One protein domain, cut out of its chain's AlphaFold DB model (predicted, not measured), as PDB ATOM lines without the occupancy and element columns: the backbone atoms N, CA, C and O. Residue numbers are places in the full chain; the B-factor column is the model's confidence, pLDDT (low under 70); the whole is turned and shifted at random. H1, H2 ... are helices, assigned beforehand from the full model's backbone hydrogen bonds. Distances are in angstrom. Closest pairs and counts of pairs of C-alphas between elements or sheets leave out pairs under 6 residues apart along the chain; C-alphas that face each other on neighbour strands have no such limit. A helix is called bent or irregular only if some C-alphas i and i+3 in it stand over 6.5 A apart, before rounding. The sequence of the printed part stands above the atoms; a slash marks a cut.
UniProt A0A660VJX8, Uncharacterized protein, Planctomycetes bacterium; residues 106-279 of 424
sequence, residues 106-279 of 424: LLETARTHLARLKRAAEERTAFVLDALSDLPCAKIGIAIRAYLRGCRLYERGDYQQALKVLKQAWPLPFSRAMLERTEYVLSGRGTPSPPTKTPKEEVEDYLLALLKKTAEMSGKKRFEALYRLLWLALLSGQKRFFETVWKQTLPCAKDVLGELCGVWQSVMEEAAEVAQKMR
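This is residues 106 to 279 of the 424 residues of an uncharacterized protein of Planctomycetes bacterium (UniProt A0A660VJX8). A long, flat slab of roughly aligned helices is made of two groups set end to end with some overlap: H3, H4 and H5 fold back on one another at one end, and H6, H7 and the bent H8 lie at the other. H1 packs along H8b on the border of the second group, and the groups join where H3 meets H6 and H7. The printed part has 174 residues with eight named helices, H1 to H8 in chain order, and no named strand; the class is all helix. It is compact, with a radius of gyration of the C-alphas of 17.8 A, and spans 62 by 37 by 20 A.

H1, residues 106 to 122, begins at C-alpha 106 (232.698, 205.854, 198.954) and measures 24.7 A. H2 is residues 128 to 131. H3, residues 138 to 155, measures 25.9 A; H4 is residues 159 to 169 and H5 residues 175 to 186. H6, residues 199 to 214, measures 23.7 A, and H7, residues 219 to 236, 25.7 A. H8, residues 239 to 279, was assigned as one helix by its hydrogen bonds but is bent: C-alphas 256 and 259 are 9.5 A apart. Its arms are H8a, residues 239 to 256, with a kink of 38 degrees near residue 248, and H8b, residues 259 to 279, irregular with C-alphas 259 and 262 6.8 A apart, ending at C-alpha 279 (210.484, 204.544, 185.554).

H1 touches H8b, closest C-alphas Leu 114 and Ala 271 at 5.6 A, the same way at a shallow tilt of 20 degrees. H3 to H7 and H8a form an up and down bundle, each running against the one before. H3 is the hub, touching four helices. H3 and H4 form a hairpin, closest C-alphas Ala 143 and Ala 169 at 4.1 A. With residues 138 to 145 alone H3 touches H7, closest C-alphas Gly 141 and Ser 236 at 4.1 A. H7 and H8a form a hairpin, closest C-alphas Ala 233 and Phe 242 at 5.0 A. H1 and H5 are among the pairs apart. Every O i to N i+4 pair is within hydrogen-bond range in H1, H3, H5 and H7, against 5 of 7 in H4, 11 of 12 in H6, 11 of 14 in H8a and 16 of 17 in H8b; H2 is too short for one.

The C-alphas farthest apart, those of Gly 188 and Glu 259, are 62.0 A apart. The printed part has no cut. The link H5 to H6, residues 187 to 198, is long. The pLDDT is under 70 at residues 123 to 133, 157, 189 to 194 and 278 to 279.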
ATOM      1  N   LEU A 106     234.144 206.072 198.914       82.81
ATOM      2  CA  LEU A 106     232.698 205.854 198.954       82.81
ATOM      3  C   LEU A 106     231.958 206.878 198.082       82.81
ATOM      4  O   LEU A 106     231.063 206.503 197.322       82.81
ATOM      5  N   LEU A 107     232.377 208.146 198.123       84.75
ATOM      6  CA  LEU A 107     231.834 209.192 197.257       84.75
ATOM      7  C   LEU A 107     232.121 208.929 195.769       84.75
ATOM      8  O   LEU A 107     231.209 209.015 194.949       84.75
ATOM      9  N   GLU A 108     233.351 208.559 195.412       85.31
ATOM     10  CA  GLU A 108     233.709 208.221 194.025       85.31
ATOM     11  C   GLU A 108     232.948 206.993 193.511       85.31
ATOM     12  O   GLU A 108     232.506 206.951 192.359       85.31
ATOM     13  N   THR A 109     232.701 206.015 194.384       86.38
ATOM     14  CA  THR A 109     231.832 204.872 194.072       86.38
ATOM     15  C   THR A 109     230.410 205.349 193.752       86.38
ATOM     16  O   THR A 109     229.828 204.920 192.755       86.38
ATOM     17  N   ALA A 110     229.855 206.272 194.544       88.00
ATOM     18  CA  ALA A 110     228.533 206.844 194.288       88.00
ATOM     19  C   ALA A 110     228.462 207.623 192.969       88.00
ATOM     20  O   ALA A 110     227.532 207.416 192.189       88.00
ATOM     21  N   ARG A 111     229.480 208.433 192.663       88.56
ATOM     22  CA  ARG A 111     229.600 209.136 191.375       88.56
ATOM     23  C   ARG A 111     229.667 208.169 190.198       88.56
ATOM     24  O   ARG A 111     228.977 208.365 189.201       88.56
ATOM     25  N   THR A 112     230.436 207.092 190.337       88.19
ATOM     26  CA  THR A 112     230.545 206.042 189.315       88.19
ATOM     27  C   THR A 112     229.196 205.368 189.068       88.19
ATOM     28  O   THR A 112     228.803 205.163 187.919       88.19
ATOM     29  N   HIS A 113     228.454 205.047 190.131       88.94
ATOM     30  CA  HIS A 113     227.116 204.472 190.004       88.94
ATOM     31  C   HIS A 113     226.134 205.441 189.331       88.94
ATOM     32  O   HIS A 113     225.401 205.036 188.432       88.94
ATOM     33  N   LEU A 114     226.152 206.723 189.702       88.81
ATOM     34  CA  LEU A 114     225.335 207.749 189.054       88.81
ATOM     35  C   LEU A 114     225.662 207.890 187.562       88.81
ATOM     36  O   LEU A 114     224.752 207.902 186.737       88.81
ATOM     37  N   ALA A 115     226.945 207.965 187.198       86.62
ATOM     38  CA  ALA A 115     227.370 208.067 185.803       86.62
ATOM     39  C   ALA A 115     226.877 206.872 184.970       86.62
ATOM     40  O   ALA A 115     226.407 207.041 183.846       86.62
ATOM     41  N   ARG A 116     226.917 205.667 185.547       84.56
ATOM     42  CA  ARG A 116     226.379 204.454 184.916       84.56
ATOM     43  C   ARG A 116     224.866 204.500 184.768       84.56
ATOM     44  O   ARG A 116     224.361 204.178 183.701       84.56
ATOM     45  N   LEU A 117     224.152 204.944 185.801       85.06
ATOM     46  CA  LEU A 117     222.704 205.128 185.728       85.06
ATOM     47  C   LEU A 117     222.324 206.126 184.620       85.06
ATOM     48  O   LEU A 117     221.405 205.856 183.855       85.06
ATOM     49  N   LYS A 118     223.049 207.247 184.505       85.31
ATOM     50  CA  LYS A 118     222.858 208.240 183.435       85.31
ATOM     51  C   LYS A 118     223.102 207.638 182.051       85.31
ATOM     52  O   LYS A 118     222.239 207.759 181.192       85.31
ATOM     53  N   ARG A 119     224.209 206.914 181.866       82.25
ATOM     54  CA  ARG A 119     224.501 206.218 180.603       82.25
ATOM     55  C   ARG A 119     223.395 205.226 180.234       82.25
ATOM     56  O   ARG A 119     222.872 205.259 179.127       82.25
ATOM     57  N   ALA A 120     222.965 204.402 181.187       76.31
ATOM     58  CA  ALA A 120     221.862 203.468 180.982       76.31
ATOM     59  C   ALA A 120     220.538 204.186 180.646       76.31
ATOM     60  O   ALA A 120     219.683 203.633 179.955       76.31
ATOM     61  N   ALA A 121     220.350 205.418 181.130       74.94
ATOM     62  CA  ALA A 121     219.202 206.244 180.783       74.94
ATOM     63  C   ALA A 121     219.268 206.786 179.339       74.94
ATOM     64  O   ALA A 121     218.234 206.977 178.700       74.94
ATOM     65  N   GLU A 122     220.462 207.014 178.803       73.19
ATOM     66  CA  GLU A 122     220.662 207.473 177.424       73.19
ATOM     67  C   GLU A 122     220.471 206.337 176.409       73.19
ATOM     68  O   GLU A 122     219.868 206.549 175.358       73.19
ATOM     69  N   GLU A 123     220.898 205.118 176.747       64.75
ATOM     70  CA  GLU A 123     220.942 203.981 175.817       64.75
ATOM     71  C   GLU A 123     219.567 203.434 175.383       64.75
ATOM     72  O   GLU A 123     219.521 202.717 174.389       64.75
ATOM     73  N   ARG A 124     218.453 203.753 176.073       55.84
ATOM     74  CA  ARG A 124     217.029 203.458 175.719       55.84
ATOM     75  C   ARG A 124     216.705 202.068 175.101       55.84
ATOM     76  O   ARG A 124     215.650 201.912 174.486       55.84
ATOM     77  N   THR A 125     217.544 201.047 175.267       48.47
ATOM     78  CA  THR A 125     217.476 199.767 174.525       48.47
ATOM     79  C   THR A 125     217.238 198.553 175.435       48.47
ATOM     80  O   THR A 125     217.166 198.659 176.657       48.47
ATOM     81  N   ALA A 126     217.101 197.358 174.845       48.03
ATOM     82  CA  ALA A 126     216.965 196.095 175.579       48.03
ATOM     83  C   ALA A 126     218.189 195.753 176.464       48.03
ATOM     84  O   ALA A 126     218.060 194.968 177.401       48.03
ATOM     85  N   PHE A 127     219.344 196.380 176.214       50.28
ATOM     86  CA  PHE A 127     220.612 196.158 176.923       50.28
ATOM     87  C   PHE A 127     220.758 196.964 178.220       50.28
ATOM     88  O   PHE A 127     221.773 196.872 178.904       50.28
ATOM     89  N   VAL A 128     219.731 197.720 178.619       60.41
ATOM     90  CA  VAL A 128     219.759 198.511 179.860       60.41
ATOM     91  C   VAL A 128     220.026 197.627 181.092       60.41
ATOM     92  O   VAL A 128     220.620 198.084 182.063       60.41
ATOM     93  N   LEU A 129     219.646 196.345 181.067       60.97
ATOM     94  CA  LEU A 129     219.968 195.404 182.147       60.97
ATOM     95  C   LEU A 129     221.471 195.113 182.260       60.97
ATOM     96  O   LEU A 129     221.976 195.020 183.381       60.97
ATOM     97  N   ASP A 130     222.179 195.035 181.135       61.38
ATOM     98  CA  ASP A 130     223.632 194.855 181.108       61.38
ATOM     99  C   ASP A 130     224.331 196.136 181.569       61.38
ATOM    100  O   ASP A 130     225.230 196.080 182.408       61.38
ATOM    101  N   ALA A 131     223.835 197.302 181.141       62.84
ATOM    102  CA  ALA A 131     224.337 198.605 181.579       62.84
ATOM    103  C   ALA A 131     224.155 198.854 183.092       62.84
ATOM    104  O   ALA A 131     224.968 199.540 183.717       62.84
ATOM    105  N   LEU A 132     223.112 198.281 183.704       69.94
ATOM    106  CA  LEU A 132     222.875 198.358 185.149       69.94
ATOM    107  C   LEU A 132     223.482 197.195 185.949       69.94
ATOM    108  O   LEU A 132     223.386 197.214 187.175       69.94
ATOM    109  N   SER A 133     224.067 196.180 185.308       68.25
ATOM    110  CA  SER A 133     224.466 194.921 185.964       68.25
ATOM    111  C   SER A 133     225.454 195.101 187.123       68.25
ATOM    112  O   SER A 133     225.387 194.368 188.111       68.25
ATOM    113  N   ASP A 134     226.305 196.122 187.035       71.00
ATOM    114  CA  ASP A 134     227.273 196.471 188.069       71.00
ATOM    115  C   ASP A 134     226.704 197.365 189.190       71.00
ATOM    116  O   ASP A 134     227.405 197.662 190.162       71.00
ATOM    117  N   LEU A 135     225.466 197.861 189.066       80.44
ATOM    118  CA  LEU A 135     224.858 198.664 190.122       80.44
ATOM    119  C   LEU A 135     224.424 197.787 191.304       80.44
ATOM    120  O   LEU A 135     223.966 196.651 191.121       80.44
ATOM    121  N   PRO A 136     224.481 198.320 192.538       77.19
ATOM    122  CA  PRO A 136     224.060 197.578 193.710       77.19
ATOM    123  C   PRO A 136     222.613 197.112 193.598       77.19
ATOM    124  O   PRO A 136     221.707 197.901 193.336       77.19
ATOM    125  N   CYS A 137     222.400 195.817 193.833       80.12
ATOM    126  CA  CYS A 137     221.072 195.211 193.883       80.12
ATOM    127  C   CYS A 137     220.234 195.390 192.601       80.12
ATOM    128  O   CYS A 137     219.024 195.173 192.648       80.12
ATOM    129  N   ALA A 138     220.850 195.715 191.456       78.88
ATOM    130  CA  ALA A 138     220.135 195.960 190.204       78.88
ATOM    131  C   ALA A 138     219.258 194.776 189.792       78.88
ATOM    132  O   ALA A 138     218.062 194.950 189.566       78.88
ATOM    133  N   LYS A 139     219.818 193.560 189.810       80.81
ATOM    134  CA  LYS A 139     219.083 192.320 189.509       80.81
ATOM    135  C   LYS A 139     217.809 192.181 190.352       80.81
ATOM    136  O   LYS A 139     216.757 191.859 189.816       80.81
ATOM    137  N   ILE A 140     217.890 192.479 191.651       83.44
ATOM    138  CA  ILE A 140     216.749 192.394 192.574       83.44
ATOM    139  C   ILE A 140     215.751 193.524 192.298       83.44
ATOM    140  O   ILE A 140     214.551 193.277 192.215       83.44
ATOM    141  N   GLY A 141     216.220 194.760 192.103       81.50
ATOM    142  CA  GLY A 141     215.349 195.900 191.801       81.50
ATOM    143  C   GLY A 141     214.552 195.703 190.509       81.50
ATOM    144  O   GLY A 141     213.345 195.952 190.473       81.50
ATOM    145  N   ILE A 142     215.206 195.177 189.474       78.12
ATOM    146  CA  ILE A 142     214.585 194.798 188.201       78.12
ATOM    147  C   ILE A 142     213.588 193.653 188.405       78.12
ATOM    148  O   ILE A 142     212.459 193.746 187.923       78.12
ATOM    149  N   ALA A 143     213.956 192.618 189.166       80.50
ATOM    150  CA  ALA A 143     213.066 191.503 189.476       80.50
ATOM    151  C   ALA A 143     211.783 191.969 190.192       80.50
ATOM    152  O   ALA A 143     210.695 191.523 189.838       80.50
ATOM    153  N   ILE A 144     211.871 192.929 191.126       82.94
ATOM    154  CA  ILE A 144     210.694 193.523 191.798       82.94
ATOM    155  C   ILE A 144     209.772 194.212 190.787       82.94
ATOM    156  O   ILE A 144     208.547 194.073 190.854       82.94
ATOM    157  N   ARG A 145     210.331 194.941 189.815       81.06
ATOM    158  CA  ARG A 145     209.524 195.572 188.759       81.06
ATOM    159  C   ARG A 145     208.867 194.544 187.849       81.06
ATOM    160  O   ARG A 145     207.693 194.715 187.507       81.06
ATOM    161  N   ALA A 146     209.608 193.507 187.465       79.06
ATOM    162  CA  ALA A 146     209.093 192.404 186.668       79.06
ATOM    163  C   ALA A 146     207.934 191.715 187.396       79.06
ATOM    164  O   ALA A 146     206.865 191.561 186.812       79.06
ATOM    165  N   TYR A 147     208.089 191.433 188.691       85.12
ATOM    166  CA  TYR A 147     207.047 190.845 189.530       85.12
ATOM    167  C   TYR A 147     205.752 191.665 189.512       85.12
ATOM    168  O   TYR A 147     204.718 191.204 189.038       85.12
ATOM    169  N   LEU A 148     205.825 192.941 189.908       83.12
ATOM    170  CA  LEU A 148     204.656 193.827 189.971       83.12
ATOM    171  C   LEU A 148     204.010 194.084 188.602       83.12
ATOM    172  O   LEU A 148     202.832 194.439 188.511       83.12
ATOM    173  N   ARG A 149     204.774 193.995 187.510       80.75
ATOM    174  CA  ARG A 149     204.219 194.064 186.153       80.75
ATOM    175  C   ARG A 149     203.530 192.756 185.778       80.75
ATOM    176  O   ARG A 149     202.425 192.815 185.253       80.75
ATOM    177  N   GLY A 150     204.173 191.627 186.046       77.94
ATOM    178  CA  GLY A 150     203.640 190.292 185.819       77.94
ATOM    179  C   GLY A 150     202.290 190.101 186.504       77.94
ATOM    180  O   GLY A 150     201.323 189.745 185.839       77.94
ATOM    181  N   CYS A 151     202.177 190.479 187.781       79.88
ATOM    182  CA  CYS A 151     200.908 190.401 188.507       79.88
ATOM    183  C   CYS A 151     199.818 191.294 187.895       79.88
ATOM    184  O   CYS A 151     198.693 190.849 187.716       79.88
ATOM    185  N   ARG A 152     200.152 192.519 187.463       78.06
ATOM    186  CA  ARG A 152     199.187 193.397 186.771       78.06
ATOM    187  C   ARG A 152     198.732 192.854 185.415       78.06
ATOM    188  O   ARG A 152     197.627 193.162 184.982       78.06
ATOM    189  N   LEU A 153     199.590 192.127 184.700       72.81
ATOM    190  CA  LEU A 153     199.223 191.469 183.440       72.81
ATOM    191  C   LEU A 153     198.312 190.271 183.704       72.81
ATOM    192  O   LEU A 153     197.302 190.119 183.023       72.81
ATOM    193  N   TYR A 154     198.619 189.498 184.746       74.19
ATOM    194  CA  TYR A 154     197.778 188.405 185.221       74.19
ATOM    195  C   TYR A 154     196.375 188.900 185.609       74.19
ATOM    196  O   TYR A 154     195.385 188.360 185.131       74.19
ATOM    197  N   GLU A 155     196.274 189.979 186.394       72.56
ATOM    198  CA  GLU A 155     194.994 190.604 186.780       72.56
ATOM    199  C   GLU A 155     194.171 191.082 185.569       72.56
ATOM    200  O   GLU A 155     192.947 191.135 185.627       72.56
ATOM    201  N   ARG A 156     194.828 191.418 184.451       70.88
ATOM    202  CA  ARG A 156     194.182 191.818 183.185       70.88
ATOM    203  C   ARG A 156     193.821 190.634 182.280       70.88
ATOM    204  O   ARG A 156     193.285 190.843 181.188       70.88
ATOM    205  N   GLY A 157     194.148 189.413 182.694       69.31
ATOM    206  CA  GLY A 157     193.935 188.193 181.921       69.31
ATOM    207  C   GLY A 157     194.928 187.978 180.775       69.31
ATOM    208  O   GLY A 157     194.672 187.150 179.907       69.31
ATOM    209  N   ASP A 158     196.043 188.714 180.733       76.19
ATOM    210  CA  ASP A 158     197.117 188.505 179.752       76.19
ATOM    211  C   ASP A 158     198.164 187.536 180.324       76.19
ATOM    212  O   ASP A 158     199.280 187.910 180.700       76.19
ATOM    213  N   TYR A 159     197.759 186.274 180.469       75.00
ATOM    214  CA  TYR A 159     198.531 185.260 181.186       75.00
ATOM    215  C   TYR A 159     199.824 184.861 180.463       75.00
ATOM    216  O   TYR A 159     200.834 184.601 181.118       75.00
ATOM    217  N   GLN A 160     199.844 184.868 179.125       75.62
ATOM    218  CA  GLN A 160     201.059 184.562 178.362       75.62
ATOM    219  C   GLN A 160     202.138 185.630 178.561       75.62
ATOM    220  O   GLN A 160     203.295 185.310 178.859       75.62
ATOM    221  N   GLN A 161     201.763 186.907 178.462       74.31
ATOM    222  CA  GLN A 161     202.703 187.991 178.704       74.31
ATOM    223  C   GLN A 161     203.080 188.081 180.189       74.31
ATOM    224  O   GLN A 161     204.236 188.382 180.506       74.31
ATOM    225  N   ALA A 162     202.146 187.786 181.102       75.50
ATOM    226  CA  ALA A 162     202.430 187.684 182.531       75.50
ATOM    227  C   ALA A 162     203.514 186.637 182.805       75.50
ATOM    228  O   ALA A 162     204.513 186.968 183.438       75.50
ATOM    229  N   LEU A 163     203.382 185.422 182.260       81.38
ATOM    230  CA  LEU A 163     204.356 184.343 182.439       81.38
ATOM    231  C   LEU A 163     205.748 184.744 181.931       81.38
ATOM    232  O   LEU A 163     206.743 184.577 182.636       81.38
ATOM    233  N   LYS A 164     205.824 185.329 180.729       83.62
ATOM    234  CA  LYS A 164     207.092 185.789 180.137       83.62
ATOM    235  C   LYS A 164     207.817 186.796 181.032       83.62
ATOM    236  O   LYS A 164     209.033 186.714 181.192       83.62
ATOM    237  N   VAL A 165     207.081 187.743 181.614       78.12
ATOM    238  CA  VAL A 165     207.648 188.773 182.495       78.12
ATOM    239  C   VAL A 165     207.980 188.203 183.876       78.12
ATOM    240  O   VAL A 165     209.047 188.497 184.410       78.12
ATOM    241  N   LEU A 166     207.117 187.361 184.452       81.69
ATOM    242  CA  LEU A 166     207.323 186.767 185.775       81.69
ATOM    243  C   LEU A 166     208.563 185.866 185.832       81.69
ATOM    244  O   LEU A 166     209.209 185.808 186.873       81.69
ATOM    245  N   LYS A 167     208.973 185.237 184.721       81.75
ATOM    246  CA  LYS A 167     210.232 184.465 184.664       81.75
ATOM    247  C   LYS A 167     211.461 185.317 184.997       81.75
ATOM    248  O   LYS A 167     212.427 184.814 185.558       81.75
ATOM    249  N   GLN A 168     211.414 186.621 184.723       77.75
ATOM    250  CA  GLN A 168     212.486 187.559 185.083       77.75
ATOM    251  C   GLN A 168     212.485 187.909 186.582       77.75
ATOM    252  O   GLN A 168     213.478 188.416 187.099       77.75
ATOM    253  N   ALA A 169     211.386 187.634 187.291       81.94
ATOM    254  CA  ALA A 169     211.250 187.854 188.727       81.94
ATOM    255  C   ALA A 169     211.770 186.685 189.582       81.94
ATOM    256  O   ALA A 169     211.793 186.816 190.803       81.94
ATOM    257  N   TRP A 170     212.240 185.595 188.955       79.69
ATOM    258  CA  TRP A 170     212.735 184.376 189.614       79.69
ATOM    259  C   TRP A 170     213.694 184.590 190.801       79.69
ATOM    260  O   TRP A 170     213.602 183.835 191.766       79.69
ATOM    261  N   PRO A 171     214.585 185.607 190.812       81.19
ATOM    262  CA  PRO A 171     215.442 185.859 191.974       81.19
ATOM    263  C   PRO A 171     214.689 186.198 193.272       81.19
ATOM    264  O   PRO A 171     215.301 186.213 194.338       81.19
ATOM    265  N   LEU A 172     213.392 186.522 193.206       84.19
ATOM    266  CA  LEU A 172     212.582 186.842 194.376       84.19
ATOM    267  C   LEU A 172     211.971 185.574 194.982       84.19
ATOM    268  O   LEU A 172     211.300 184.828 194.262       84.19
ATOM    269  N   PRO A 173     212.085 185.375 196.306       84.19
ATOM    270  CA  PRO A 173     211.643 184.143 196.959       84.19
ATOM    271  C   PRO A 173     210.127 183.906 196.860       84.19
ATOM    272  O   PRO A 173     209.687 182.763 196.848       84.19
ATOM    273  N   PHE A 174     209.329 184.971 196.745       82.81
ATOM    274  CA  PHE A 174     207.866 184.908 196.642       82.81
ATOM    275  C   PHE A 174     207.347 184.837 195.194       82.81
ATOM    276  O   PHE A 174     206.172 184.563 194.973       82.81
ATOM    277  N   SER A 175     208.203 185.026 194.181       84.50
ATOM    278  CA  SER A 175     207.764 185.038 192.773       84.50
ATOM    279  C   SER A 175     207.299 183.672 192.257       84.50
ATOM    280  O   SER A 175     206.468 183.603 191.350       84.50
ATOM    281  N   ARG A 176     207.810 182.586 192.853       85.88
ATOM    282  CA  ARG A 176     207.543 181.204 192.439       85.88
ATOM    283  C   ARG A 176     206.059 180.847 192.506       85.88
ATOM    284  O   ARG A 176     205.526 180.317 191.538       85.88
ATOM    285  N   ALA A 177     205.382 181.210 193.593       84.62
ATOM    286  CA  ALA A 177     203.958 180.928 193.764       84.62
ATOM    287  C   ALA A 177     203.106 181.594 192.668       84.62
ATOM    288  O   ALA A 177     202.143 181.011 192.171       84.62
ATOM    289  N   MET A 178     203.474 182.808 192.249       83.50
ATOM    290  CA  MET A 178     202.766 183.518 191.185       83.50
ATOM    291  C   MET A 178     203.048 182.932 189.794       83.50
ATOM    292  O   MET A 178     202.155 182.899 188.943       83.50
ATOM    293  N   LEU A 179     204.271 182.451 189.558       84.44
ATOM    294  CA  LEU A 179     204.630 181.724 188.338       84.44
ATOM    295  C   LEU A 179     203.810 180.444 188.190       84.44
ATOM    296  O   LEU A 179     203.131 180.283 187.179       84.44
ATOM    297  N   GLU A 180     203.794 179.606 189.226       84.81
ATOM    298  CA  GLU A 180     203.045 178.342 189.249       84.81
ATOM    299  C   GLU A 180     201.543 178.578 189.024       84.81
ATOM    300  O   GLU A 180     200.906 177.879 188.240       84.81
ATOM    301  N   ARG A 181     200.974 179.633 189.625       81.44
ATOM    302  CA  ARG A 181     199.580 180.043 189.376       81.44
ATOM    303  C   ARG A 181     199.331 180.463 187.931       81.44
ATOM    304  O   ARG A 181     198.301 180.116 187.363       81.44
ATOM    305  N   THR A 182     200.252 181.215 187.337       79.25
ATOM    306  CA  THR A 182     200.120 181.667 185.944       79.25
ATOM    307  C   THR A 182     200.187 180.482 184.977       79.25
ATOM    308  O   THR A 182     199.392 180.409 184.042       79.25
ATOM    309  N   GLU A 183     201.084 179.527 185.226       81.31
ATOM    310  CA  GLU A 183     201.181 178.277 184.462       81.31
ATOM    311  C   GLU A 183     199.930 177.407 184.630       81.31
ATOM    312  O   GLU A 183     199.419 176.867 183.648       81.31
ATOM    313  N   TYR A 184     199.381 177.337 185.845       77.06
ATOM    314  CA  TYR A 184     198.143 176.613 186.126       77.06
ATOM    315  C   TYR A 184     196.965 177.141 185.294       77.06
ATOM    316  O   TYR A 184     196.292 176.354 184.626       77.06
ATOM    317  N   VAL A 185     196.758 178.462 185.260       73.19
ATOM    318  CA  VAL A 185     195.692 179.085 184.450       73.19
ATOM    319  C   VAL A 185     195.898 178.812 182.960       73.19
ATOM    320  O   VAL A 185     194.954 178.442 182.264       73.19
ATOM    321  N   LEU A 186     197.135 178.930 182.467       72.19
ATOM    322  CA  LEU A 186     197.465 178.644 181.066       72.19
ATOM    323  C   LEU A 186     197.259 177.173 180.682       72.19
ATOM    324  O   LEU A 186     196.990 176.885 179.521       72.19
ATOM    325  N   SER A 187     197.352 176.252 181.644       73.31
ATOM    326  CA  SER A 187     197.101 174.823 181.424       73.31
ATOM    327  C   SER A 187     195.614 174.445 181.342       73.31
ATOM    328  O   SER A 187     195.299 173.271 181.170       73.31
ATOM    329  N   GLY A 188     194.692 175.410 181.482       71.44
ATOM    330  CA  GLY A 188     193.246 175.179 181.381       71.44
ATOM    331  C   GLY A 188     192.621 174.495 182.601       71.44
ATOM    332  O   GLY A 188     191.448 174.139 182.568       71.44
ATOM    333  N   ARG A 189     193.369 174.336 183.700       63.75
ATOM    334  CA  ARG A 189     192.925 173.643 184.928       63.75
ATOM    335  C   ARG A 189     192.030 174.497 185.847       63.75
ATOM    336  O   ARG A 189     191.760 174.111 186.983       63.75
ATOM    337  N   GLY A 190     191.576 175.658 185.370       62.06
ATOM    338  CA  GLY A 190     190.704 176.588 186.094       62.06
ATOM    339  C   GLY A 190     191.437 177.754 186.769       62.06
ATOM    340  O   GLY A 190     192.626 177.989 186.546       62.06
ATOM    341  N   THR A 191     190.709 178.514 187.590       60.31
ATOM    342  CA  THR A 191     191.230 179.671 188.337       60.31
ATOM    343  C   THR A 191     191.725 179.261 189.728       60.31
ATOM    344  O   THR A 191     190.923 178.776 190.526       60.31
ATOM    345  N   PRO A 192     193.016 179.465 190.053       64.25
ATOM    346  CA  PRO A 192     193.553 179.150 191.371       64.25
ATOM    347  C   PRO A 192     193.009 180.103 192.441       64.25
ATOM    348  O   PRO A 192     192.638 181.243 192.148       64.25
ATOM    349  N   SER A 193     193.019 179.650 193.695       62.25
ATOM    350  CA  SER A 193     192.575 180.441 194.845       62.25
ATOM    351  C   SER A 193     193.317 181.785 194.926       62.25
ATOM    352  O   SER A 193     194.539 181.828 194.721       62.25
ATOM    353  N   PRO A 194     192.619 182.889 195.247       63.53
ATOM    354  CA  PRO A 194     193.235 184.206 195.344       63.53
ATOM    355  C   PRO A 194     194.367 184.224 196.388       63.53
ATOM    356  O   PRO A 194     194.366 183.433 197.334       63.53
ATOM    357  N   PRO A 195     195.412 185.044 196.185       71.94
ATOM    358  CA  PRO A 195     196.518 185.125 197.132       71.94
ATOM    359  C   PRO A 195     196.056 185.772 198.440       71.94
ATOM    360  O   PRO A 195     195.199 186.650 198.440       71.94
ATOM    361  N   THR A 196     196.650 185.344 199.554       74.69
ATOM    362  CA  THR A 196     196.391 185.907 200.890       74.69
ATOM    363  C   THR A 196     196.979 187.303 201.073       74.69
ATOM    364  O   THR A 196     196.515 188.043 201.934       74.69
ATOM    365  N   LYS A 197     197.985 187.666 200.272       80.44
ATOM    366  CA  LYS A 197     198.608 188.992 200.244       80.44
ATOM    367  C   LYS A 197     198.566 189.567 198.842       80.44
ATOM    368  O   LYS A 197     198.647 188.844 197.849       80.44
ATOM    369  N   THR A 198     198.478 190.885 198.753       85.81
ATOM    370  CA  THR A 198     198.629 191.576 197.479       85.81
ATOM    371  C   THR A 198     200.100 191.564 197.036       85.81
ATOM    372  O   THR A 198     201.007 191.604 197.871       85.81
ATOM    373  N   PRO A 199     200.378 191.625 195.720       84.00
ATOM    374  CA  PRO A 199     201.751 191.698 195.213       84.00
ATOM    375  C   PRO A 199     202.563 192.878 195.767       84.00
ATOM    376  O   PRO A 199     203.791 192.842 195.785       84.00
ATOM    377  N   LYS A 200     201.887 193.960 196.180       83.88
ATOM    378  CA  LYS A 200     202.538 195.118 196.805       83.88
ATOM    379  C   LYS A 200     202.971 194.810 198.233       83.88
ATOM    380  O   LYS A 200     204.105 195.122 198.569       83.88
ATOM    381  N   GLU A 201     202.107 194.177 199.021       87.81
ATOM    382  CA  GLU A 201     202.411 193.784 200.400       87.81
ATOM    383  C   GLU A 201     203.574 192.790 200.451       87.81
ATOM    384  O   GLU A 201     204.479 192.960 201.255       87.81
ATOM    385  N   GLU A 202     203.635 191.814 199.540       89.19
ATOM    386  CA  GLU A 202     204.760 190.863 199.486       89.19
ATOM    387  C   GLU A 202     206.105 191.550 199.210       89.19
ATOM    388  O   GLU A 202     207.130 191.214 199.810       89.19
ATOM    389  N   VAL A 203     206.108 192.537 198.310       89.00
ATOM    390  CA  VAL A 203     207.300 193.343 198.019       89.00
ATOM    391  C   VAL A 203     207.659 194.227 199.212       89.00
ATOM    392  O   VAL A 203     208.840 194.337 199.543       89.00
ATOM    393  N   GLU A 204     206.677 194.860 199.854       90.38
ATOM    394  CA  GLU A 204     206.897 195.696 201.037       90.38
ATOM    395  C   GLU A 204     207.463 194.876 202.204       90.38
ATOM    396  O   GLU A 204     208.495 195.257 202.754       90.38
ATOM    397  N   ASP A 205     206.888 193.710 202.501       91.81
ATOM    398  CA  ASP A 205     207.371 192.776 203.524       91.81
ATOM    399  C   ASP A 205     208.821 192.355 203.266       91.81
ATOM    400  O   ASP A 205     209.664 192.375 204.168       91.81
ATOM    401  N   TYR A 206     209.142 192.015 202.015       92.75
ATOM    402  CA  TYR A 206     210.498 191.645 201.622       92.75
ATOM    403  C   TYR A 206     211.497 192.790 201.836       92.75
ATOM    404  O   TYR A 206     212.579 192.587 202.394       92.75
ATOM    405  N   LEU A 207     211.141 194.006 201.417       93.19
ATOM    406  CA  LEU A 207     211.996 195.183 201.566       93.19
ATOM    407  C   LEU A 207     212.179 195.575 203.038       93.19
ATOM    408  O   LEU A 207     213.294 195.906 203.453       93.19
ATOM    409  N   LEU A 208     211.123 195.480 203.847       93.00
ATOM    410  CA  LEU A 208     211.183 195.710 205.290       93.00
ATOM    411  C   LEU A 208     212.057 194.671 205.996       93.00
ATOM    412  O   LEU A 208     212.859 195.038 206.857       93.00
ATOM    413  N   ALA A 209     211.981 193.398 205.602       93.12
ATOM    414  CA  ALA A 209     212.851 192.354 206.136       93.12
ATOM    415  C   ALA A 209     214.334 192.631 205.831       93.12
ATOM    416  O   ALA A 209     215.189 192.448 206.702       93.12
ATOM    417  N   LEU A 210     214.653 193.116 204.624       92.38
ATOM    418  CA  LEU A 210     216.014 193.534 204.276       92.38
ATOM    419  C   LEU A 210     216.479 194.739 205.102       92.38
ATOM    420  O   LEU A 210     217.608 194.744 205.587       92.38
ATOM    421  N   LEU A 211     215.613 195.736 205.295       94.00
ATOM    422  CA  LEU A 211     215.915 196.907 206.117       94.00
ATOM    423  C   LEU A 211     216.153 196.525 207.582       94.00
ATOM    424  O   LEU A 211     217.119 196.996 208.180       94.00
ATOM    425  N   LYS A 212     215.341 195.621 208.143       93.88
ATOM    426  CA  LYS A 212     215.485 195.146 209.526       93.88
ATOM    427  C   LYS A 212     216.861 194.522 209.778       93.88
ATOM    428  O   LYS A 212     217.480 194.833 210.788       93.88
ATOM    429  N   LYS A 213     217.395 193.750 208.824       92.19
ATOM    430  CA  LYS A 213     218.754 193.177 208.915       92.19
ATOM    431  C   LYS A 213     219.857 194.232 209.016       92.19
ATOM    432  O   LYS A 213     220.918 193.958 209.562       92.19
ATOM    433  N   THR A 214     219.633 195.445 208.506       91.06
ATOM    434  CA  THR A 214     220.632 196.522 208.614       91.06
ATOM    435  C   THR A 214     220.698 197.143 210.007       91.06
ATOM    436  O   THR A 214     221.710 197.753 210.343       91.06
ATOM    437  N   ALA A 215     219.657 196.974 210.831       87.12
ATOM    438  CA  ALA A 215     219.620 197.517 212.187       87.12
ATOM    439  C   ALA A 215     220.641 196.846 213.120       87.12
ATOM    440  O   ALA A 215     221.125 197.485 214.047       87.12
ATOM    441  N   GLU A 216     221.010 195.595 212.837       87.19
ATOM    442  CA  GLU A 216     222.020 194.825 213.577       87.19
ATOM    443  C   GLU A 216     223.463 195.251 213.238       87.19
ATOM    444  O   GLU A 216     224.422 194.816 213.873       87.19
ATOM    445  N   MET A 217     223.643 196.098 212.220       91.12
ATOM    446  CA  MET A 217     224.950 196.553 211.751       91.12
ATOM    447  C   MET A 217     225.310 197.912 212.371       91.12
ATOM    448  O   MET A 217     224.437 198.704 212.718       91.12
ATOM    449  N   SER A 218     226.602 198.245 212.436       86.31
ATOM    450  CA  SER A 218     227.075 199.552 212.920       86.31
ATOM    451  C   SER A 218     228.127 200.188 212.002       86.31
ATOM    452  O   SER A 218     228.754 199.524 211.166       86.31
ATOM    453  N   GLY A 219     228.272 201.513 212.126       84.19
ATOM    454  CA  GLY A 219     229.262 202.323 211.414       84.19
ATOM    455  C   GLY A 219     229.224 202.159 209.892       84.19
ATOM    456  O   GLY A 219     228.161 202.103 209.267       84.19
ATOM    457  N   LYS A 220     230.409 202.033 209.288       84.88
ATOM    458  CA  LYS A 220     230.587 201.914 207.833       84.88
ATOM    459  C   LYS A 220     229.806 200.751 207.211       84.88
ATOM    460  O   LYS A 220     229.225 200.916 206.143       84.88
ATOM    461  N   LYS A 221     229.740 199.593 207.879       87.31
ATOM    462  CA  LYS A 221     229.014 198.417 207.359       87.31
ATOM    463  C   LYS A 221     227.515 198.688 207.237       87.31
ATOM    464  O   LYS A 221     226.905 198.302 206.242       87.31
ATOM    465  N   ARG A 222     226.935 199.384 208.221       92.50
ATOM    466  CA  ARG A 222     225.530 199.808 208.174       92.50
ATOM    467  C   ARG A 222     225.295 200.809 207.049       92.50
ATOM    468  O   ARG A 222     224.353 200.635 206.284       92.50
ATOM    469  N   PHE A 223     226.165 201.813 206.917       91.94
ATOM    470  CA  PHE A 223     226.073 202.795 205.834       91.94
ATOM    471  C   PHE A 223     226.114 202.130 204.451       91.94
ATOM    472  O   PHE A 223     225.246 202.389 203.624       91.94
ATOM    473  N   GLU A 224     227.058 201.217 204.210       90.12
ATOM    474  CA  GLU A 224     227.146 200.487 202.940       90.12
ATOM    475  C   GLU A 224     225.902 199.632 202.668       90.12
ATOM    476  O   GLU A 224     225.429 199.575 201.531       90.12
ATOM    477  N   ALA A 225     225.341 198.982 203.690       91.75
ATOM    478  CA  ALA A 225     224.116 198.202 203.548       91.75
ATOM    479  C   ALA A 225     222.909 199.090 203.203       91.75
ATOM    480  O   ALA A 225     222.182 198.799 202.253       91.75
ATOM    481  N   LEU A 226     222.735 200.207 203.914       94.25
ATOM    482  CA  LEU A 226     221.681 201.186 203.642       94.25
ATOM    483  C   LEU A 226     221.838 201.826 202.256       94.25
ATOM    484  O   LEU A 226     220.864 201.953 201.521       94.25
ATOM    485  N   TYR A 227     223.069 202.127 201.841       93.25
ATOM    486  CA  TYR A 227     223.375 202.609 200.497       93.25
ATOM    487  C   TYR A 227     222.930 201.621 199.408       93.25
ATOM    488  O   TYR A 227     222.310 202.019 198.421       93.25
ATOM    489  N   ARG A 228     223.176 200.316 199.595       92.88
ATOM    490  CA  ARG A 228     222.662 199.277 198.684       92.88
ATOM    491  C   ARG A 228     221.131 199.255 198.656       92.88
ATOM    492  O   ARG A 228     220.554 199.096 197.582       92.88
ATOM    493  N   LEU A 229     220.474 199.452 199.803       94.25
ATOM    494  CA  LEU A 229     219.012 199.529 199.883       94.25
ATOM    495  C   LEU A 229     218.438 200.781 199.210       94.25
ATOM    496  O   LEU A 229     217.373 200.682 198.602       94.25
ATOM    497  N   LEU A 230     219.134 201.923 199.240       93.75
ATOM    498  CA  LEU A 230     218.740 203.106 198.466       93.75
ATOM    499  C   LEU A 230     218.733 202.796 196.971       93.75
ATOM    500  O   LEU A 230     217.732 203.039 196.300       93.75
ATOM    501  N   TRP A 231     219.808 202.194 196.457       91.00
ATOM    502  CA  TRP A 231     219.876 201.769 195.057       91.00
ATOM    503  C   TRP A 231     218.799 200.740 194.712       91.00
ATOM    504  O   TRP A 231     218.132 200.878 193.688       91.00
ATOM    505  N   LEU A 232     218.544 199.765 195.589       90.69
ATOM    506  CA  LEU A 232     217.437 198.825 195.421       90.69
ATOM    507  C   LEU A 232     216.084 199.548 195.336       90.69
ATOM    508  O   LEU A 232     215.275 199.232 194.465       90.69
ATOM    509  N   ALA A 233     215.828 200.523 196.207       89.81
ATOM    510  CA  ALA A 233     214.582 201.285 196.229       89.81
ATOM    511  C   ALA A 233     214.402 202.135 194.957       89.81
ATOM    512  O   ALA A 233     213.329 202.122 194.347       89.81
ATOM    513  N   LEU A 234     215.470 202.802 194.504       87.81
ATOM    514  CA  LEU A 234     215.498 203.562 193.249       87.81
ATOM    515  C   LEU A 234     215.222 202.659 192.043       87.81
ATOM    516  O   LEU A 234     214.294 202.892 191.259       87.81
ATOM    517  N   LEU A 235     215.989 201.575 191.923       83.62
ATOM    518  CA  LEU A 235     215.903 200.653 190.797       83.62
ATOM    519  C   LEU A 235     214.611 199.836 190.813       83.62
ATOM    520  O   LEU A 235     214.110 199.510 189.748       83.62
ATOM    521  N   SER A 236     213.994 199.580 191.968       81.88
ATOM    522  CA  SER A 236     212.661 198.957 192.061       81.88
ATOM    523  C   SER A 236     211.504 199.946 191.869       81.88
ATOM    524  O   SER A 236     210.396 199.538 191.524       81.88
ATOM    525  N   GLY A 237     211.749 201.253 192.010       80.38
ATOM    526  CA  GLY A 237     210.727 202.299 191.890       80.38
ATOM    527  C   GLY A 237     209.834 202.448 193.129       80.38
ATOM    528  O   GLY A 237     208.725 202.980 193.021       80.38
ATOM    529  N   GLN A 238     210.300 201.977 194.288       84.00
ATOM    530  CA  GLN A 238     209.574 201.984 195.559       84.00
ATOM    531  C   GLN A 238     209.851 203.273 196.341       84.00
ATOM    532  O   GLN A 238     210.715 203.322 197.213       84.00
ATOM    533  N   LYS A 239     209.105 204.340 196.021       85.75
ATOM    534  CA  LYS A 239     209.339 205.691 196.568       85.75
ATOM    535  C   LYS A 239     209.244 205.754 198.099       85.75
ATOM    536  O   LYS A 239     210.137 206.293 198.737       85.75
ATOM    537  N   ARG A 240     208.191 205.171 198.686       87.06
ATOM    538  CA  ARG A 240     207.994 205.160 200.149       87.06
ATOM    539  C   ARG A 240     209.146 204.454 200.862       87.06
ATOM    540  O   ARG A 240     209.662 204.957 201.849       87.06
ATOM    541  N   PHE A 241     209.580 203.314 200.325       90.75
ATOM    542  CA  PHE A 241     210.721 202.587 200.871       90.75
ATOM    543  C   PHE A 241     212.019 203.398 200.749       90.75
ATOM    544  O   PHE A 241     212.760 203.485 201.721       90.75
ATOM    545  N   PHE A 242     212.258 204.060 199.609       90.94
ATOM    546  CA  PHE A 242     213.402 204.962 199.441       90.94
ATOM    547  C   PHE A 242     213.419 206.059 200.509       90.94
ATOM    548  O   PHE A 242     214.437 206.235 201.166       90.94
ATOM    549  N   GLU A 243     212.298 206.748 200.733       92.12
ATOM    550  CA  GLU A 243     212.183 207.804 201.750       92.12
ATOM    551  C   GLU A 243     212.483 207.276 203.165       92.12
ATOM    552  O   GLU A 243     213.181 207.931 203.942       92.12
ATOM    553  N   THR A 244     212.013 206.069 203.497       94.00
ATOM    554  CA  THR A 244     212.302 205.413 204.782       94.00
ATOM    555  C   THR A 244     213.785 205.078 204.940       94.00
ATOM    556  O   THR A 244     214.374 205.376 205.980       94.00
ATOM    557  N   VAL A 245     214.408 204.481 203.920       93.75
ATOM    558  CA  VAL A 245     215.842 204.149 203.938       93.75
ATOM    559  C   VAL A 245     216.682 205.427 203.971       93.75
ATOM    560  O   VAL A 245     217.662 205.501 204.710       93.75
ATOM    561  N   TRP A 246     216.280 206.466 203.237       93.69
ATOM    562  CA  TRP A 246     216.961 207.758 203.167       93.69
ATOM    563  C   TRP A 246     217.089 208.416 204.537       93.69
ATOM    564  O   TRP A 246     218.195 208.770 204.946       93.69
ATOM    565  N   LYS A 247     215.987 208.471 205.297       94.19
ATOM    566  CA  LYS A 247     215.970 209.006 206.668       94.19
ATOM    567  C   LYS A 247     216.953 208.293 207.600       94.19
ATOM    568  O   LYS A 247     217.536 208.935 208.464       94.19
ATOM    569  N   GLN A 248     217.153 206.987 207.419       93.56
ATOM    570  CA  GLN A 248     218.111 206.210 208.214       93.56
ATOM    571  C   GLN A 248     219.544 206.310 207.690       93.56
ATOM    572  O   GLN A 248     220.489 206.182 208.461       93.56
ATOM    573  N   THR A 249     219.717 206.523 206.387       92.44
ATOM    574  CA  THR A 249     221.043 206.584 205.763       92.44
ATOM    575  C   THR A 249     221.728 207.905 206.062       92.44
ATOM    576  O   THR A 249     222.933 207.911 206.277       92.44
ATOM    577  N   LEU A 250     220.982 209.014 206.101       89.81
ATOM    578  CA  LEU A 250     221.550 210.357 206.235       89.81
ATOM    579  C   LEU A 250     222.383 210.553 207.520       89.81
ATOM    580  O   LEU A 250     223.493 211.068 207.411       89.81
ATOM    581  N   PRO A 251     221.935 210.110 208.716       90.94
ATOM    582  CA  PRO A 251     222.763 210.157 209.922       90.94
ATOM    583  C   PRO A 251     224.034 209.311 209.783       90.94
ATOM    584  O   PRO A 251     225.132 209.814 209.988       90.94
ATOM    585  N   CYS A 252     223.909 208.065 209.309       89.19
ATOM    586  CA  CYS A 252     225.066 207.191 209.095       89.19
ATOM    587  C   CYS A 252     226.045 207.752 208.049       89.19
ATOM    588  O   CYS A 252     227.249 207.539 208.150       89.19
ATOM    589  N   ALA A 253     225.539 208.454 207.034       88.19
ATOM    590  CA  ALA A 253     226.349 209.115 206.022       88.19
ATOM    591  C   ALA A 253     227.156 210.264 206.630       88.19
ATOM    592  O   ALA A 253     228.334 210.388 206.312       88.19
ATOM    593  N   LYS A 254     226.568 211.062 207.529       90.50
ATOM    594  CA  LYS A 254     227.294 212.117 208.254       90.50
ATOM    595  C   LYS A 254     228.429 211.537 209.092       90.50
ATOM    596  O   LYS A 254     229.547 212.027 208.992       90.50
ATOM    597  N   ASP A 255     228.169 210.455 209.822       87.31
ATOM    598  CA  ASP A 255     229.180 209.808 210.669       87.31
ATOM    599  C   ASP A 255     230.338 209.213 209.852       87.31
ATOM    600  O   ASP A 255     231.496 209.267 210.258       87.31
ATOM    601  N   VAL A 256     230.035 208.627 208.688       85.69
ATOM    602  CA  VAL A 256     231.029 207.928 207.855       85.69
ATOM    603  C   VAL A 256     231.748 208.867 206.888       85.69
ATOM    604  O   VAL A 256     232.920 208.646 206.596       85.69
ATOM    605  N   LEU A 257     231.064 209.878 206.350       85.19
ATOM    606  CA  LEU A 257     231.591 210.757 205.302       85.19
ATOM    607  C   LEU A 257     232.039 212.129 205.814       85.19
ATOM    608  O   LEU A 257     232.774 212.816 205.100       85.19
ATOM    609  N   GLY A 258     231.605 212.535 207.011       88.00
ATOM    610  CA  GLY A 258     231.882 213.854 207.574       88.00
ATOM    611  C   GLY A 258     231.447 214.973 206.626       88.00
ATOM    612  O   GLY A 258     230.317 214.997 206.133       88.00
ATOM    613  N   GLU A 259     232.379 215.868 206.307       86.75
ATOM    614  CA  GLU A 259     232.177 217.016 205.412       86.75
ATOM    615  C   GLU A 259     231.728 216.624 203.991       86.75
ATOM    616  O   GLU A 259     231.038 217.386 203.315       86.75
ATOM    617  N   LEU A 260     232.051 215.408 203.533       87.12
ATOM    618  CA  LEU A 260     231.670 214.932 202.197       87.12
ATOM    619  C   LEU A 260     230.205 214.485 202.105       87.12
ATOM    620  O   LEU A 260     229.725 214.199 201.004       87.12
ATOM    621  N   CYS A 261     229.482 214.429 203.228       89.12
ATOM    622  CA  CYS A 261     228.089 213.995 203.261       89.12
ATOM    623  C   CYS A 261     227.194 214.849 202.350       89.12
ATOM    624  O   CYS A 261     226.345 214.295 201.657       89.12
ATOM    625  N   GLY A 262     227.402 216.171 202.296       89.12
ATOM    626  CA  GLY A 262     226.608 217.060 201.434       89.12
ATOM    627  C   GLY A 262     226.794 216.758 199.942       89.12
ATOM    628  O   GLY A 262     225.828 216.707 199.182       89.12
ATOM    629  N   VAL A 263     228.027 216.456 199.528       89.88
ATOM    630  CA  VAL A 263     228.330 216.085 198.136       89.88
ATOM    631  C   VAL A 263     227.723 214.724 197.796       89.88
ATOM    632  O   VAL A 263     227.132 214.556 196.732       89.88
ATOM    633  N   TRP A 264     227.835 213.750 198.703       91.81
ATOM    634  CA  TRP A 264     227.211 212.438 198.524       91.81
ATOM    635  C   TRP A 264     225.683 212.537 198.441       91.81
ATOM    636  O   TRP A 264     225.072 211.860 197.613       91.81
ATOM    637  N   GLN A 265     225.071 213.410 199.246       91.94
ATOM    638  CA  GLN A 265     223.633 213.652 199.226       91.94
ATOM    639  C   GLN A 265     223.176 214.147 197.849       91.94
ATOM    640  O   GLN A 265     222.277 213.549 197.263       91.94
ATOM    641  N   SER A 266     223.858 215.153 197.296       91.88
ATOM    642  CA  SER A 266     223.574 215.684 195.956       91.88
ATOM    643  C   SER A 266     223.683 214.607 194.865       91.88
ATOM    644  O   SER A 266     222.807 214.505 194.008       91.88
ATOM    645  N   VAL A 267     224.696 213.732 194.938       89.81
ATOM    646  CA  VAL A 267     224.847 212.595 194.005       89.81
ATOM    647  C   VAL A 267     223.647 211.645 194.075       89.81
ATOM    648  O   VAL A 267     223.170 211.164 193.046       89.81
ATOM    649  N   MET A 268     223.152 211.354 195.279       92.06
ATOM    650  CA  MET A 268     222.018 210.448 195.459       92.06
ATOM    651  C   MET A 268     220.673 211.076 195.079       92.06
ATOM    652  O   MET A 268     219.807 210.371 194.562       92.06
ATOM    653  N   GLU A 269     220.499 212.377 195.303       91.56
ATOM    654  CA  GLU A 269     219.330 213.131 194.839       91.56
ATOM    655  C   GLU A 269     219.271 213.140 193.308       91.56
ATOM    656  O   GLU A 269     218.245 212.786 192.726       91.56
ATOM    657  N   GLU A 270     220.400 213.399 192.645       90.38
ATOM    658  CA  GLU A 270     220.483 213.324 191.189       90.38
ATOM    659  C   GLU A 270     220.202 211.900 190.672       90.38
ATOM    660  O   GLU A 270     219.465 211.711 189.700       90.38
ATOM    661  N   ALA A 271     220.716 210.868 191.352       88.31
ATOM    662  CA  ALA A 271     220.400 209.479 191.017       88.31
ATOM    663  C   ALA A 271     218.892 209.192 191.116       88.31
ATOM    664  O   ALA A 271     218.343 208.473 190.274       88.31
ATOM    665  N   ALA A 272     218.208 209.770 192.107       87.25
ATOM    666  CA  ALA A 272     216.768 209.621 192.272       87.25
ATOM    667  C   ALA A 272     215.983 210.248 191.112       87.25
ATOM    668  O   ALA A 272     215.062 209.616 190.582       87.25
ATOM    669  N   GLU A 273     216.381 211.437 190.660       87.62
ATOM    670  CA  GLU A 273     215.767 212.096 189.505       87.62
ATOM    671  C   GLU A 273     215.944 211.290 188.213       87.62
ATOM    672  O   GLU A 273     214.987 211.093 187.453       87.62
ATOM    673  N   VAL A 274     217.156 210.781 187.961       83.94
ATOM    674  CA  VAL A 274     217.442 209.949 186.783       83.94
ATOM    675  C   VAL A 274     216.616 208.659 186.832       83.94
ATOM    676  O   VAL A 274     215.919 208.332 185.868       83.94
ATOM    677  N   ALA A 275     216.595 207.960 187.970       79.00
ATOM    678  CA  ALA A 275     215.816 206.733 188.138       79.00
ATOM    679  C   ALA A 275     214.303 206.963 187.960       79.00
ATOM    680  O   ALA A 275     213.596 206.109 187.408       79.00
ATOM    681  N   GLN A 276     213.793 208.125 188.384       77.38
ATOM    682  CA  GLN A 276     212.399 208.515 188.180       77.38
ATOM    683  C   GLN A 276     212.073 208.708 186.693       77.38
ATOM    684  O   GLN A 276     211.020 208.245 186.245       77.38
ATOM    685  N   LYS A 277     212.971 209.325 185.914       75.50
ATOM    686  CA  LYS A 277     212.821 209.460 184.451       75.50
ATOM    687  C   LYS A 277     212.804 208.088 183.765       75.50
ATOM    688  O   LYS A 277     211.958 207.840 182.909       75.50
ATOM    689  N   MET A 278     213.638 207.153 184.229       68.06
ATOM    690  CA  MET A 278     213.693 205.777 183.713       68.06
ATOM    691  C   MET A 278     212.506 204.889 184.131       68.06
ATOM    692  O   MET A 278     212.386 203.754 183.659       68.06
ATOM    693  N   ARG A 279     211.605 205.349 185.018       60.31
ATOM    694  CA  ARG A 279     210.484 204.544 185.554       60.31
ATOM    695  C   ARG A 279     209.610 203.905 184.468       60.31
ATOM    696  O   ARG A 279     209.030 202.846 184.702       60.31
TER     697      ARG A 279